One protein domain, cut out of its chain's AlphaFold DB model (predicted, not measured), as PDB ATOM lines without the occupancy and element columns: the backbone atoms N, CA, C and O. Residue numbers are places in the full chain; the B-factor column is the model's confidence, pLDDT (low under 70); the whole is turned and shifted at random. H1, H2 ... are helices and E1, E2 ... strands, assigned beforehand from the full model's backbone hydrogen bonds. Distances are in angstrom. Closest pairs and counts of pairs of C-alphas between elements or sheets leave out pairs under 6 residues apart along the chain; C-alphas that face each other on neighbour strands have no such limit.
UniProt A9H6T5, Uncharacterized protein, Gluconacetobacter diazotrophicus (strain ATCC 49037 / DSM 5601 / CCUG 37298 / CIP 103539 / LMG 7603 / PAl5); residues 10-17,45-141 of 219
ATOM      1  N   ASN A  10     -14.420 -20.168 -28.764       42.94
ATOM      2  CA  ASN A  10     -15.438 -19.406 -29.497       42.94
ATOM      3  C   ASN A  10     -14.844 -18.412 -30.518       42.94
ATOM      4  O   ASN A  10     -15.517 -18.063 -31.478       42.94
ATOM      5  N   LEU A  11     -13.578 -18.000 -30.370       49.06
ATOM      6  CA  LEU A  11     -12.894 -17.092 -31.309       49.06
ATOM      7  C   LEU A  11     -12.317 -17.832 -32.521       49.06
ATOM      8  O   LEU A  11     -12.138 -17.230 -33.574       49.06
ATOM      9  N   GLN A  12     -12.038 -19.135 -32.390       48.22
ATOM     10  CA  GLN A  12     -11.626 -19.971 -33.526       48.22
ATOM     11  C   GLN A  12     -12.792 -20.240 -34.489       48.22
ATOM     12  O   GLN A  12     -12.567 -20.379 -35.690       48.22
ATOM     13  N   ARG A  13     -14.035 -20.262 -33.984       49.31
ATOM     14  CA  ARG A  13     -15.242 -20.455 -34.805       49.31
ATOM     15  C   ARG A  13     -15.542 -19.286 -35.736       49.31
ATOM     16  O   ARG A  13     -16.009 -19.519 -36.841       49.31
ATOM     17  N   TRP A  14     -15.192 -18.062 -35.344       46.84
ATOM     18  CA  TRP A  14     -15.449 -16.864 -36.148       46.84
ATOM     19  C   TRP A  14     -14.798 -16.902 -37.550       46.84
ATOM     20  O   TRP A  14     -15.332 -16.353 -38.503       46.84
ATOM     21  N   ALA A  15     -13.690 -17.632 -37.719       50.06
ATOM     22  CA  ALA A  15     -13.045 -17.813 -39.022       50.06
ATOM     23  C   ALA A  15     -13.752 -18.823 -39.959       50.06
ATOM     24  O   ALA A  15     -13.259 -19.040 -41.069       50.06
ATOM     25  N   SER A  16     -14.839 -19.473 -39.513       47.28
ATOM     26  CA  SER A  16     -15.415 -20.664 -40.164       47.28
ATOM     27  C   SER A  16     -16.877 -20.536 -40.609       47.28
ATOM     28  O   SER A  16     -17.346 -21.448 -41.280       47.28
ATOM     29  N   ASP A  17     -17.580 -19.444 -40.294       47.25
ATOM     30  CA  ASP A  17     -18.989 -19.271 -40.685       47.25
ATOM     31  C   ASP A  17     -19.129 -18.321 -41.888       47.25
ATOM     32  O   ASP A  17     -18.906 -17.116 -41.749       47.25
ATOM     33  N   LEU A  45      -2.506 -12.899 -48.764       94.56
ATOM     34  CA  LEU A  45      -2.129 -11.515 -48.470       94.56
ATOM     35  C   LEU A  45      -0.917 -11.029 -49.276       94.56
ATOM     36  O   LEU A  45      -0.725  -9.823 -49.417       94.56
ATOM     37  N   SER A  46      -0.110 -11.951 -49.812       93.94
ATOM     38  CA  SER A  46       1.066 -11.606 -50.616       93.94
ATOM     39  C   SER A  46       0.692 -11.136 -52.023       93.94
ATOM     40  O   SER A  46       1.418 -10.343 -52.619       93.94
ATOM     41  N   ALA A  47      -0.469 -11.567 -52.521       95.56
ATOM     42  CA  ALA A  47      -1.027 -11.149 -53.803       95.56
ATOM     43  C   ALA A  47      -1.879  -9.868 -53.719       95.56
ATOM     44  O   ALA A  47      -2.343  -9.381 -54.749       95.56
ATOM     45  N   VAL A  48      -2.114  -9.328 -52.515       95.56
ATOM     46  CA  VAL A  48      -2.975  -8.154 -52.317       95.56
ATOM     47  C   VAL A  48      -2.264  -6.891 -52.786       95.56
ATOM     48  O   VAL A  48      -1.207  -6.519 -52.271       95.56
ATOM     49  N   THR A  49      -2.891  -6.204 -53.733       94.75
ATOM     50  CA  THR A  49      -2.383  -4.960 -54.322       94.75
ATOM     51  C   THR A  49      -2.568  -3.753 -53.399       94.75
ATOM     52  O   THR A  49      -3.446  -3.731 -52.534       94.75
ATOM     53  N   ASP A  50      -1.800  -2.686 -53.626       90.31
ATOM     54  CA  ASP A  50      -1.972  -1.418 -52.904       90.31
ATOM     55  C   ASP A  50      -3.377  -0.823 -53.077       90.31
ATOM     56  O   ASP A  50      -3.903  -0.203 -52.153       90.31
ATOM     57  N   ASP A  51      -4.007  -1.010 -54.241       90.38
ATOM     58  CA  ASP A  51      -5.381  -0.565 -54.483       90.38
ATOM     59  C   ASP A  51      -6.382  -1.328 -53.609       90.38
ATOM     60  O   ASP A  51      -7.263  -0.710 -53.011       90.38
ATOM     61  N   GLU A  52      -6.220  -2.645 -53.460       95.19
ATOM     62  CA  GLU A  52      -7.040  -3.452 -52.551       95.19
ATOM     63  C   GLU A  52      -6.808  -3.074 -51.084       95.19
ATOM     64  O   GLU A  52      -7.771  -2.961 -50.326       95.19
ATOM     65  N   ARG A  53      -5.558  -2.805 -50.678       94.75
ATOM     66  CA  ARG A  53      -5.241  -2.310 -49.323       94.75
ATOM     67  C   ARG A  53      -5.939  -0.984 -49.046       94.75
ATOM     68  O   ARG A  53      -6.574  -0.816 -48.003       94.75
ATOM     69  N   ARG A  54      -5.882  -0.054 -50.005       89.88
ATOM     70  CA  ARG A  54      -6.570   1.242 -49.928       89.88
ATOM     71  C   ARG A  54      -8.088   1.089 -49.898       89.88
ATOM     72  O   ARG A  54      -8.739   1.794 -49.129       89.88
ATOM     73  N   ALA A  55      -8.650   0.184 -50.698       92.56
ATOM     74  CA  ALA A  55     -10.081  -0.102 -50.705       92.56
ATOM     75  C   ALA A  55     -10.544  -0.670 -49.357       92.56
ATOM     76  O   ALA A  55     -11.488  -0.142 -48.776       92.56
ATOM     77  N   ALA A  56      -9.833  -1.658 -48.810       95.31
ATOM     78  CA  ALA A  56     -10.149  -2.278 -47.525       95.31
ATOM     79  C   ALA A  56     -10.069  -1.287 -46.351       95.31
ATOM     80  O   ALA A  56     -10.950  -1.249 -45.496       95.31
ATOM     81  N   LEU A  57      -9.049  -0.423 -46.325       93.44
ATOM     82  CA  LEU A  57      -8.900   0.603 -45.286       93.44
ATOM     83  C   LEU A  57      -9.922   1.750 -45.401       93.44
ATOM     84  O   LEU A  57     -10.103   2.505 -44.448       93.44
ATOM     85  N   ARG A  58     -10.597   1.888 -46.549       90.25
ATOM     86  CA  ARG A  58     -11.728   2.810 -46.756       90.25
ATOM     87  C   ARG A  58     -13.091   2.135 -46.625       90.25
ATOM     88  O   ARG A  58     -14.104   2.830 -46.664       90.25
ATOM     89  N   SER A  59     -13.134   0.810 -46.509       93.25
ATOM     90  CA  SER A  59     -14.378   0.056 -46.399       93.25
ATOM     91  C   SER A  59     -14.844  -0.023 -44.937       93.25
ATOM     92  O   SER A  59     -14.106   0.358 -44.017       93.25
ATOM     93  N   PRO A  60     -16.064  -0.534 -44.675       95.19
ATOM     94  CA  PRO A  60     -16.540  -0.794 -43.315       95.19
ATOM     95  C   PRO A  60     -15.591  -1.663 -42.476       95.19
ATOM     96  O   PRO A  60     -15.642  -1.605 -41.249       95.19
ATOM     97  N   ALA A  61     -14.687  -2.422 -43.107       95.38
ATOM     98  CA  ALA A  61     -13.676  -3.218 -42.422       95.38
ATOM     99  C   ALA A  61     -12.819  -2.396 -41.451       95.38
ATOM    100  O   ALA A  61     -12.586  -2.839 -40.330       95.38
ATOM    101  N   TYR A  62     -12.396  -1.187 -41.830       93.81
ATOM    102  CA  TYR A  62     -11.611  -0.332 -40.939       93.81
ATOM    103  C   TYR A  62     -12.405   0.091 -39.693       93.81
ATOM    104  O   TYR A  62     -11.885   0.042 -38.576       93.81
ATOM    105  N   ALA A  63     -13.688   0.428 -39.862       92.19
ATOM    106  CA  ALA A  63     -14.574   0.743 -38.744       92.19
ATOM    107  C   ALA A  63     -14.770  -0.470 -37.819       92.19
ATOM    108  O   ALA A  63     -14.729  -0.315 -36.602       92.19
ATOM    109  N   LEU A  64     -14.882  -1.679 -38.379       95.56
ATOM    110  CA  LEU A  64     -14.969  -2.921 -37.605       95.56
ATOM    111  C   LEU A  64     -13.690  -3.210 -36.800       95.56
ATOM    112  O   LEU A  64     -13.775  -3.767 -35.709       95.56
ATOM    113  N   LEU A  65     -12.505  -2.814 -37.281       95.19
ATOM    114  CA  LEU A  65     -11.261  -2.922 -36.502       95.19
ATOM    115  C   LEU A  65     -11.242  -1.955 -35.310       95.19
ATOM    116  O   LEU A  65     -10.797  -2.330 -34.224       95.19
ATOM    117  N   ALA A  66     -11.748  -0.733 -35.487       90.50
ATOM    118  CA  ALA A  66     -11.925   0.203 -34.380       90.50
ATOM    119  C   ALA A  66     -12.977  -0.321 -33.383       90.50
ATOM    120  O   ALA A  66     -12.752  -0.329 -32.175       90.50
ATOM    121  N   GLU A  67     -14.097  -0.842 -33.876       93.00
ATOM    122  CA  GLU A  67     -15.137  -1.457 -33.051       93.00
ATOM    123  C   GLU A  67     -14.619  -2.689 -32.279       93.00
ATOM    124  O   GLU A  67     -14.920  -2.858 -31.099       93.00
ATOM    125  N   ALA A  68     -13.736  -3.497 -32.875       93.19
ATOM    126  CA  ALA A  68     -13.042  -4.577 -32.171       93.19
ATOM    127  C   ALA A  68     -12.303  -4.047 -30.930       93.19
ATOM    128  O   ALA A  68     -12.465  -4.571 -29.824       93.19
ATOM    129  N   ALA A  69     -11.527  -2.973 -31.109       91.38
ATOM    130  CA  ALA A  69     -10.778  -2.344 -30.029       91.38
ATOM    131  C   ALA A  69     -11.701  -1.765 -28.946       91.38
ATOM    132  O   ALA A  69     -11.395  -1.910 -27.762       91.38
ATOM    133  N   HIS A  70     -12.842  -1.184 -29.340       91.19
ATOM    134  CA  HIS A  70     -13.891  -0.730 -28.420       91.19
ATOM    135  C   HIS A  70     -14.362  -1.872 -27.505       91.19
ATOM    136  O   HIS A  70     -14.453  -1.696 -26.294       91.19
ATOM    137  N   TYR A  71     -14.582  -3.067 -28.060       92.00
ATOM    138  CA  TYR A  71     -14.983  -4.252 -27.295       92.00
ATOM    139  C   TYR A  71     -13.833  -4.948 -26.548       92.00
ATOM    140  O   TYR A  71     -14.019  -6.030 -25.986       92.00
ATOM    141  N   GLY A  72     -12.629  -4.369 -26.533       92.00
ATOM    142  CA  GLY A  72     -11.463  -4.961 -25.877       92.00
ATOM    143  C   GLY A  72     -10.945  -6.228 -26.565       92.00
ATOM    144  O   GLY A  72     -10.235  -7.023 -25.941       92.00
ATOM    145  N   VAL A  73     -11.280  -6.431 -27.842       93.94
ATOM    146  CA  VAL A  73     -10.753  -7.518 -28.673       93.94
ATOM    147  C   VAL A  73      -9.832  -6.967 -29.759       93.94
ATOM    148  O   VAL A  73      -9.886  -5.803 -30.144       93.94
ATOM    149  N   ARG A  74      -8.926  -7.806 -30.249       94.56
ATOM    150  CA  ARG A  74      -8.030  -7.480 -31.363       94.56
ATOM    151  C   ARG A  74      -8.261  -8.457 -32.496       94.56
ATOM    152  O   ARG A  74      -8.408  -9.650 -32.241       94.56
ATOM    153  N   VAL A  75      -8.245  -7.963 -33.726       95.19
ATOM    154  CA  VAL A  75      -8.205  -8.808 -34.921       95.19
ATOM    155  C   VAL A  75      -6.739  -9.018 -35.288       95.19
ATOM    156  O   VAL A  75      -6.004  -8.056 -35.478       95.19
ATOM    157  N   LEU A  76      -6.314 -10.274 -35.337       94.12
ATOM    158  CA  LEU A  76      -4.990 -10.717 -35.768       94.12
ATOM    159  C   LEU A  76      -5.144 -11.488 -37.073       94.12
ATOM    160  O   LEU A  76      -6.160 -12.159 -37.246       94.12
ATOM    161  N   VAL A  77      -4.154 -11.463 -37.961       94.75
ATOM    162  CA  VAL A  77      -4.194 -12.277 -39.183       94.75
ATOM    163  C   VAL A  77      -3.076 -13.305 -39.153       94.75
ATOM    164  O   VAL A  77      -1.904 -12.969 -39.073       94.75
ATOM    165  N   ASP A  78      -3.449 -14.583 -39.191       91.44
ATOM    166  CA  ASP A  78      -2.520 -15.712 -39.142       91.44
ATOM    167  C   ASP A  78      -2.671 -16.536 -40.422       91.44
ATOM    168  O   ASP A  78      -3.738 -17.103 -40.669       91.44
ATOM    169  N   ALA A  79      -1.630 -16.555 -41.260       90.69
ATOM    170  CA  ALA A  79      -1.625 -17.227 -42.563       90.69
ATOM    171  C   ALA A  79      -2.868 -16.898 -43.424       90.69
ATOM    172  O   ALA A  79      -3.552 -17.791 -43.930       90.69
ATOM    173  N   GLY A  80      -3.212 -15.608 -43.526       90.31
ATOM    174  CA  GLY A  80      -4.366 -15.153 -44.310       90.31
ATOM    175  C   GLY A  80      -5.727 -15.418 -43.664       90.31
ATOM    176  O   GLY A  80      -6.760 -15.291 -44.324       90.31
ATOM    177  N   ARG A  81      -5.759 -15.827 -42.390       92.38
ATOM    178  CA  ARG A  81      -6.992 -16.107 -41.646       92.38
ATOM    179  C   ARG A  81      -7.134 -15.113 -40.494       92.38
ATOM    180  O   ARG A  81      -6.318 -15.156 -39.569       92.38
ATOM    181  N   PRO A  82      -8.154 -14.236 -40.507       92.25
ATOM    182  CA  PRO A  82      -8.385 -13.335 -39.392       92.25
ATOM    183  C   PRO A  82      -8.854 -14.130 -38.165       92.25
ATOM    184  O   PRO A  82      -9.626 -15.085 -38.269       92.25
ATOM    185  N   ARG A  83      -8.355 -13.749 -36.992       92.69
ATOM    186  CA  ARG A  83      -8.637 -14.343 -35.685       92.69
ATOM    187  C   ARG A  83      -8.894 -13.238 -34.684       92.69
ATOM    188  O   ARG A  83      -8.206 -12.225 -34.682       92.69
ATOM    189  N   LEU A  84      -9.834 -13.466 -33.780       93.81
ATOM    190  CA  LEU A  84     -10.048 -12.565 -32.659       93.81
ATOM    191  C   LEU A  84      -9.202 -13.006 -31.460       93.81
ATOM    192  O   LEU A  84      -9.151 -14.185 -31.107       93.81
ATOM    193  N   SER A  85      -8.544 -12.047 -30.823       92.00
ATOM    194  CA  SER A  85      -7.795 -12.209 -29.581       92.00
ATOM    195  C   SER A  85      -8.422 -11.334 -28.502       92.00
ATOM    196  O   SER A  85      -8.528 -10.123 -28.675       92.00
ATOM    197  N   GLY A  86      -8.812 -11.933 -27.380       91.88
ATOM    198  CA  GLY A  86      -9.558 -11.269 -26.304       91.88
ATOM    199  C   GLY A  86     -10.906 -11.941 -26.055       91.88
ATOM    200  O   GLY A  86     -11.233 -12.934 -26.692       91.88
ATOM    201  N   LYS A  87     -11.695 -11.440 -25.105       92.81
ATOM    202  CA  LYS A  87     -13.018 -11.997 -24.799       92.81
ATOM    203  C   LYS A  87     -14.090 -11.062 -25.349       92.81
ATOM    204  O   LYS A  87     -14.163  -9.925 -24.908       92.81
ATOM    205  N   LEU A  88     -14.919 -11.557 -26.269       91.25
ATOM    206  CA  LEU A  88     -16.089 -10.814 -26.738       91.25
ATOM    207  C   LEU A  88     -17.056 -10.562 -25.577       91.25
ATOM    208  O   LEU A  88     -17.356 -11.475 -24.797       91.25
ATOM    209  N   THR A  89     -17.519  -9.322 -25.466       92.38
ATOM    210  CA  THR A  89     -18.554  -8.922 -24.512       92.38
ATOM    211  C   THR A  89     -19.936  -9.369 -25.013       92.38
ATOM    212  O   THR A  89     -20.113  -9.563 -26.217       92.38
ATOM    213  N   PRO A  90     -20.933  -9.541 -24.125       93.00
ATOM    214  CA  PRO A  90     -22.318  -9.785 -24.541       93.00
ATOM    215  C   PRO A  90     -22.850  -8.684 -25.462       93.00
ATOM    216  O   PRO A  90     -23.446  -8.988 -26.484       93.00
ATOM    217  N   GLU A  91     -22.515  -7.428 -25.160       94.19
ATOM    218  CA  GLU A  91     -22.849  -6.257 -25.979       94.19
ATOM    219  C   GLU A  91     -22.361  -6.393 -27.430       94.19
ATOM    220  O   GLU A  91     -23.115  -6.128 -28.360       94.19
ATOM    221  N   ALA A  92     -21.133  -6.881 -27.648       91.56
ATOM    222  CA  ALA A  92     -20.620  -7.129 -28.995       91.56
ATOM    223  C   ALA A  92     -21.435  -8.199 -29.740       91.56
ATOM    224  O   ALA A  92     -21.666  -8.096 -30.942       91.56
ATOM    225  N   ILE A  93     -21.855  -9.248 -29.031       92.12
ATOM    226  CA  ILE A  93     -22.649 -10.338 -29.611       92.12
ATOM    227  C   ILE A  93     -24.049  -9.834 -29.976       92.12
ATOM    228  O   ILE A  93     -24.529 -10.128 -31.067       92.12
ATOM    229  N   GLU A  94     -24.677  -9.056 -29.093       91.50
ATOM    230  CA  GLU A  94     -25.990  -8.438 -29.313       91.50
ATOM    231  C   GLU A  94     -25.971  -7.431 -30.469       91.50
ATOM    232  O   GLU A  94     -26.930  -7.355 -31.229       91.50
ATOM    233  N   ALA A  95     -24.859  -6.718 -30.660       92.38
ATOM    234  CA  ALA A  95     -24.641  -5.818 -31.792       92.38
ATOM    235  C   ALA A  95     -24.286  -6.542 -33.108       92.38
ATOM    236  O   ALA A  95     -23.838  -5.899 -34.063       92.38
ATOM    237  N   GLU A  96     -24.399  -7.873 -33.159       94.75
ATOM    238  CA  GLU A  96     -24.062  -8.703 -34.326       94.75
ATOM    239  C   GLU A  96     -22.636  -8.451 -34.849       94.75
ATOM    240  O   GLU A  96     -22.346  -8.560 -36.047       94.75
ATOM    241  N   PHE A  97     -21.722  -8.056 -33.956       94.44
ATOM    242  CA  PHE A  97     -20.358  -7.710 -34.331       94.44
ATOM    243  C   PHE A  97     -19.658  -8.870 -35.052       94.44
ATOM    244  O   PHE A  97     -19.140  -8.621 -36.139       94.44
ATOM    245  N   PRO A  98     -19.687 -10.132 -34.560       93.88
ATOM    246  CA  PRO A  98     -19.065 -11.263 -35.253       93.88
ATOM    247  C   PRO A  98     -19.617 -11.507 -36.665       93.88
ATOM    248  O   PRO A  98     -18.847 -11.824 -37.572       93.88
ATOM    249  N   GLN A  99     -20.921 -11.340 -36.877       90.81
ATOM    250  CA  GLN A  99     -21.575 -11.562 -38.167       90.81
ATOM    251  C   GLN A  99     -21.115 -10.527 -39.196       90.81
ATOM    252  O   GLN A  99     -20.668 -10.894 -40.281       90.81
ATOM    253  N   ARG A 100     -21.116  -9.237 -38.833       94.62
ATOM    254  CA  ARG A 100     -20.610  -8.153 -39.700       94.62
ATOM    255  C   ARG A 100     -19.141  -8.346 -40.058       94.62
ATOM    256  O   ARG A 100     -18.722  -8.177 -41.200       94.62
ATOM    257  N   LEU A 101     -18.365  -8.760 -39.071       93.62
ATOM    258  CA  LEU A 101     -16.971  -9.120 -39.223       93.62
ATOM    259  C   LEU A 101     -16.788 -10.290 -40.223       93.62
ATOM    260  O   LEU A 101     -15.883 -10.241 -41.057       93.62
ATOM    261  N   ALA A 102     -17.647 -11.316 -40.180       90.88
ATOM    262  CA  ALA A 102     -17.617 -12.447 -41.115       90.88
ATOM    263  C   ALA A 102     -18.031 -12.036 -42.541       90.88
ATOM    264  O   ALA A 102     -17.365 -12.415 -43.507       90.88
ATOM    265  N   LEU A 103     -19.058 -11.191 -42.676       91.62
ATOM    266  CA  LEU A 103     -19.489 -10.610 -43.953       91.62
ATOM    267  C   LEU A 103     -18.373  -9.808 -44.638       91.62
ATOM    268  O   LEU A 103     -18.222  -9.863 -45.857       91.62
ATOM    269  N   CYS A 104     -17.547  -9.112 -43.856       95.19
ATOM    270  CA  CYS A 104     -16.405  -8.340 -44.346       95.19
ATOM    271  C   CYS A 104     -15.058  -9.070 -44.179       95.19
ATOM    272  O   CYS A 104     -14.014  -8.418 -44.160       95.19
ATOM    273  N   ARG A 105     -15.037 -10.409 -44.063       94.25
ATOM    274  CA  ARG A 105     -13.833 -11.191 -43.698       94.25
ATOM    275  C   ARG A 105     -12.595 -10.858 -44.536       94.25
ATOM    276  O   ARG A 105     -11.509 -10.727 -43.970       94.25
ATOM    277  N   ARG A 106     -12.738 -10.753 -45.867       95.31
ATOM    278  CA  ARG A 106     -11.609 -10.460 -46.772       95.31
ATOM    279  C   ARG A 106     -11.025  -9.081 -46.492       95.31
ATOM    280  O   ARG A 106      -9.835  -8.973 -46.210       95.31
ATOM    281  N   ASP A 107     -11.872  -8.062 -46.515       96.88
ATOM    282  CA  ASP A 107     -11.463  -6.678 -46.294       96.88
ATOM    283  C   ASP A 107     -10.891  -6.477 -44.888       96.88
ATOM    284  O   ASP A 107      -9.882  -5.800 -44.731       96.88
ATOM    285  N   VAL A 108     -11.475  -7.113 -43.868       96.50
ATOM    286  CA  VAL A 108     -10.968  -7.076 -42.486       96.50
ATOM    287  C   VAL A 108      -9.564  -7.663 -42.399       96.50
ATOM    288  O   VAL A 108      -8.704  -7.073 -41.748       96.50
ATOM    289  N   ALA A 109      -9.309  -8.796 -43.057       96.25
ATOM    290  CA  ALA A 109      -7.979  -9.392 -43.072       96.25
ATOM    291  C   ALA A 109      -6.961  -8.486 -43.782       96.25
ATOM    292  O   ALA A 109      -5.879  -8.260 -43.249       96.25
ATOM    293  N   ILE A 110      -7.321  -7.919 -44.939       96.69
ATOM    294  CA  ILE A 110      -6.455  -6.994 -45.684       96.69
ATOM    295  C   ILE A 110      -6.173  -5.727 -44.866       96.69
ATOM    296  O   ILE A 110      -5.030  -5.276 -44.794       96.69
ATOM    297  N   ALA A 111      -7.197  -5.147 -44.237       96.31
ATOM    298  CA  ALA A 111      -7.064  -3.942 -43.428       96.31
ATOM    299  C   ALA A 111      -6.197  -4.192 -42.184       96.31
ATOM    300  O   ALA A 111      -5.288  -3.409 -41.914       96.31
ATOM    301  N   ALA A 112      -6.430  -5.293 -41.461       96.31
ATOM    302  CA  ALA A 112      -5.647  -5.652 -40.281       96.31
ATOM    303  C   ALA A 112      -4.170  -5.892 -40.636       96.31
ATOM    304  O   ALA A 112      -3.295  -5.300 -40.006       96.31
ATOM    305  N   ASP A 113      -3.907  -6.670 -41.691       96.81
ATOM    306  CA  ASP A 113      -2.556  -6.909 -42.214       96.81
ATOM    307  C   ASP A 113      -1.863  -5.602 -42.626       96.81
ATOM    308  O   ASP A 113      -0.705  -5.365 -42.283       96.81
ATOM    309  N   SER A 114      -2.577  -4.709 -43.317       95.88
ATOM    310  CA  SER A 114      -2.017  -3.427 -43.757       95.88
ATOM    311  C   SER A 114      -1.604  -2.549 -42.571       95.88
ATOM    312  O   SER A 114      -0.510  -1.984 -42.577       95.88
ATOM    313  N   LEU A 115      -2.443  -2.450 -41.532       93.88
ATOM    314  CA  LEU A 115      -2.127  -1.668 -40.330       93.88
ATOM    315  C   LEU A 115      -0.910  -2.228 -39.577       93.88
ATOM    316  O   LEU A 115      -0.069  -1.444 -39.116       93.88
ATOM    317  N   GLU A 116      -0.799  -3.558 -39.479       93.62
ATOM    318  CA  GLU A 116       0.342  -4.251 -38.865       93.62
ATOM    319  C   GLU A 116       1.651  -3.961 -39.614       93.62
ATOM    320  O   GLU A 116       2.673  -3.686 -38.986       93.62
ATOM    321  N   HIS A 117       1.595  -3.876 -40.945       93.19
ATOM    322  CA  HIS A 117       2.736  -3.536 -41.802       93.19
ATOM    323  C   HIS A 117       2.968  -2.030 -41.979       93.19
ATOM    324  O   HIS A 117       3.684  -1.615 -42.887       93.19
ATOM    325  N   GLY A 118       2.391  -1.190 -41.118       93.25
ATOM    326  CA  GLY A 118       2.730   0.232 -41.072       93.25
ATOM    327  C   GLY A 118       1.895   1.138 -41.974       93.25
ATOM    328  O   GLY A 118       2.128   2.343 -41.967       93.25
ATOM    329  N   TRP A 119       0.895   0.621 -42.694       92.69
ATOM    330  CA  TRP A 119      -0.043   1.489 -43.409       92.69
ATOM    331  C   TRP A 119      -0.825   2.336 -42.411       92.69
ATOM    332  O   TRP A 119      -1.193   1.873 -41.325       92.69
ATOM    333  N   ARG A 120      -1.085   3.594 -42.763       88.94
ATOM    334  CA  ARG A 120      -1.856   4.516 -41.925       88.94
ATOM    335  C   ARG A 120      -2.948   5.180 -42.740       88.94
ATOM    336  O   ARG A 120      -2.816   5.379 -43.944       88.94
ATOM    337  N   VAL A 121      -4.020   5.542 -42.050       85.31
ATOM    338  CA  VAL A 121      -5.082   6.377 -42.601       85.31
ATOM    339  C   VAL A 121      -5.035   7.705 -41.857       85.31
ATOM    340  O   VAL A 121      -5.078   7.727 -40.630       85.31
ATOM    341  N   ALA A 122      -4.901   8.800 -42.593       84.44
ATOM    342  CA  ALA A 122      -4.889  10.156 -42.068       84.44
ATOM    343  C   ALA A 122      -6.039  10.942 -42.698       84.44
ATOM    344  O   ALA A 122      -6.284  10.849 -43.900       84.44
ATOM    345  N   TRP A 123      -6.760  11.718 -41.899       80.69
ATOM    346  CA  TRP A 123      -7.726  12.668 -42.437       80.69
ATOM    347  C   TRP A 123      -6.986  13.918 -42.922       80.69
ATOM    348  O   TRP A 123      -6.145  14.446 -42.199       80.69
ATOM    349  N   SER A 124      -7.274  14.382 -44.140       83.25
ATOM    350  CA  SER A 124      -6.800  15.681 -44.626       83.25
ATOM    351  C   SER A 124      -7.908  16.706 -44.486       83.25
ATOM    352  O   SER A 124      -8.929  16.606 -45.167       83.25
ATOM    353  N   ASP A 125      -7.687  17.717 -43.647       79.56
ATOM    354  CA  ASP A 125      -8.618  18.838 -43.490       79.56
ATOM    355  C   ASP A 125      -8.696  19.703 -44.753       79.56
ATOM    356  O   ASP A 125      -9.749  20.251 -45.066       79.56
ATOM    357  N   VAL A 126      -7.594  19.790 -45.506       81.00
ATOM    358  CA  VAL A 126      -7.519  20.579 -46.746       81.00
ATOM    359  C   VAL A 126      -8.385  19.957 -47.837       81.00
ATOM    360  O   VAL A 126      -9.081  20.663 -48.562       81.00
ATOM    361  N   GLU A 127      -8.340  18.631 -47.960       82.75
ATOM    362  CA  GLU A 127      -9.048  17.911 -49.021       82.75
ATOM    363  C   GLU A 127     -10.385  17.315 -48.557       82.75
ATOM    364  O   GLU A 127     -11.129  16.772 -49.373       82.75
ATOM    365  N   GLY A 128     -10.687  17.384 -47.256       81.44
ATOM    366  CA  GLY A 128     -11.892  16.811 -46.656       81.44
ATOM    367  C   GLY A 128     -12.037  15.305 -46.898       81.44
ATOM    368  O   GLY A 128     -13.157  14.816 -47.051       81.44
ATOM    369  N   ARG A 129     -10.921  14.566 -47.009       80.94
ATOM    370  CA  ARG A 129     -10.924  13.128 -47.329       80.94
ATOM    371  C   ARG A 129      -9.838  12.347 -46.594       80.94
ATOM    372  O   ARG A 129      -8.835  12.902 -46.151       80.94
ATOM    373  N   LEU A 130     -10.031  11.029 -46.504       76.88
ATOM    374  CA  LEU A 130      -9.050  10.094 -45.945       76.88
ATOM    375  C   LEU A 130      -7.905   9.839 -46.939       76.88
ATOM    376  O   LEU A 130      -8.102   9.266 -48.021       76.88
ATOM    377  N   HIS A 131      -6.698  10.210 -46.527       83.44
ATOM    378  CA  HIS A 131      -5.442   9.845 -47.161       83.44
ATOM    379  C   HIS A 131      -4.912   8.552 -46.574       83.44
ATOM    380  O   HIS A 131      -4.929   8.331 -45.365       83.44
ATOM    381  N   LEU A 132      -4.419   7.704 -47.461       83.81
ATOM    382  CA  LEU A 132      -3.680   6.518 -47.089       83.81
ATOM    383  C   LEU A 132      -2.207   6.821 -47.238       83.81
ATOM    384  O   LEU A 132      -1.780   7.241 -48.308       83.81
ATOM    385  N   LEU A 133      -1.477   6.627 -46.151       85.31
ATOM    386  CA  LEU A 133      -0.036   6.745 -46.121       85.31
ATOM    387  C   LEU A 133       0.519   5.330 -46.173       85.31
ATOM    388  O   LEU A 133       0.243   4.509 -45.288       85.31
ATOM    389  N   SER A 134       1.277   5.049 -47.227       84.69
ATOM    390  CA  SER A 134       2.114   3.856 -47.261       84.69
ATOM    391  C   SER A 134       3.134   3.904 -46.113       84.69
ATOM    392  O   SER A 134       3.436   4.989 -45.599       84.69
ATOM    393  N   PRO A 135       3.715   2.761 -45.710       84.06
ATOM    394  CA  PRO A 135       4.714   2.727 -44.641       84.06
ATOM    395  C   PRO A 135       5.874   3.709 -44.878       84.06
ATOM    396  O   PRO A 135       6.307   4.395 -43.959       84.06
ATOM    397  N   HIS A 136       6.311   3.856 -46.134       79.81
ATOM    398  CA  HIS A 136       7.376   4.786 -46.516       79.81
ATOM    399  C   HIS A 136       6.965   6.263 -46.439       79.81
ATOM    400  O   HIS A 136       7.795   7.117 -46.144       79.81
ATOM    401  N   GLU A 137       5.706   6.594 -46.726       80.94
ATOM    402  CA  GLU A 137       5.206   7.970 -46.610       80.94
ATOM    403  C   GLU A 137       4.970   8.356 -45.152       80.94
ATOM    404  O   GLU A 137       5.263   9.487 -44.764       80.94
ATOM    405  N   ALA A 138       4.499   7.408 -44.337       72.62
ATOM    406  CA  ALA A 138       4.273   7.604 -42.911       72.62
ATOM    407  C   ALA A 138       5.565   7.944 -42.145       72.62
ATOM    408  O   ALA A 138       5.502   8.656 -41.153       72.62
ATOM    409  N   GLU A 139       6.732   7.486 -42.611       74.62
ATOM    410  CA  GLU A 139       8.032   7.848 -42.021       74.62
ATOM    411  C   GLU A 139       8.500   9.266 -42.385       74.62
ATOM    412  O   GLU A 139       9.310   9.855 -41.670       74.62
ATOM    413  N   ARG A 140       8.039   9.817 -43.513       73.88
ATOM    414  CA  ARG A 140       8.521  11.111 -44.037       73.88
ATOM    415  C   ARG A 140       7.721  12.293 -43.532       73.88
ATOM    416  O   ARG A 140       8.209  13.420 -43.572       73.88
ATOM    417  N   ILE A 141       6.488  12.044 -43.121       64.12
ATOM    418  CA  ILE A 141       5.613  13.065 -42.584       64.12
ATOM    419  C   ILE A 141       5.598  12.857 -41.074       64.12
ATOM    420  O   ILE A 141       5.251  11.775 -40.610       64.12
TER     421      ILE A 141
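AT A GLANCE: This is residues 10 to 17 and 45 to 141 of the 219 residues of an uncharacterized protein of Gluconacetobacter diazotrophicus (strain ATCC 49037 / DSM 5601 / CCUG 37298 / CIP 103539 / LMG 7603 / PAl5) (UniProt A9H6T5). Helix H6 lies in the middle, with H2 packed on one side of it and the strand hairpin of E1 and E2 on the opposite side, while H3 packs on H6 at a wide angle and reaches E1. A second strand hairpin, E3 and E4, lies with the short H7 at one end of the longest axis, and H5, H4 and the short H1 lie toward the other. The printed part has 105 residues, with seven named helices and four named strands in the order H1, H2, H3, E1, E2, H4, H5, H6, E3, E4, H7; each sheet is one antiparallel pair, E1 - E2 and E3 - E4. The class is mixed, helices and strands; the whole is compact, with a radius of gyration of the C-alphas of 14.3 A and spans of 41 by 30 by 20 A.

IN THESE COORDINATES: H1, residues 10 to 13, begins at C-alpha 10 at (-15.438, -19.406, -29.497). H2 is residues 50 to 58, 12.3 A long, and H3 residues 60 to 70, 15.1 A. E1 is residues 74 to 78, 12.6 A, and E2 residues 81 to 85, 12.7 A. H4, residues 90 to 94, and H5, residues 97 to 103, follow. H6, residues 105 to 116, is 16.5 A long and begins at C-alpha 105 at (-13.833, -11.191, -43.698). E3 is residues 120 to 124, E4 residues 129 to 133, and H7, residues 135 to 138, ends at C-alpha 138 at (4.273, 7.604, -42.911).

HOW THE PARTS SIT: H1 touches no helix; its closest C-alpha to E2 is that of Leu 11, 5.5 A from Leu 84. H2 touches H6, about perpendicular at 78 degrees, closest at the C-alphas of Ala 56 and Asp 107, 4.8 A. The closest C-alphas of H2 and E4 are those of Arg 54 and Leu 132, 6.7 A. H6 touches H3 with residues 107 to 112 alone, at a steep tilt of 65 degrees, closest at Ala 61 and Val 108, C-alphas 4.7 A apart. H3 touches H5 at a shallow tilt of 24 degrees, opposite ways, closest at the C-alphas of Leu 64 and Leu 101, 6.7 A. The helix packing is mostly crossed, only just, with one of these three touching pairs at a shallow tilt. The closest C-alphas of H3 and E1 are those of Ala 68 and Arg 74, 5.8 A. In the hairpin of E1 and E2, N 76 and O 83 are within hydrogen-bond range at 2.8 A; the closest C-alphas of E2 and H6 are those of Pro 82 and Ala 109, 5.4 A. H4 and H5 are close but not clearly touching, with C-alphas 92 and 98 7.7 A apart. In the hairpin of E3 and E4, N 131 and O 122 are within range at 2.7 A. The closest C-alphas of E3 and H7 are those of Arg 120 and Ala 138, 6.9 A. In H2, H3, H4, H5 and H6 every O i to N i+4 pair is within hydrogen-bond range; H1 and H7 are too short for such a pair, and in each the one O i to N i+3 pair is not within range.

THE WHOLE: The two C-alphas farthest apart are those of Asn 10 and Val 126, 44.3 A. Residues 18 to 44 are not printed, and C-alphas 17 and 45 are 20.1 A apart across this cut, in the link from H1 to H2. The links that are printed whole are tight. The mean pLDDT of the printed part is 87.3; residues 10 to 17 and residue 141 are under 70.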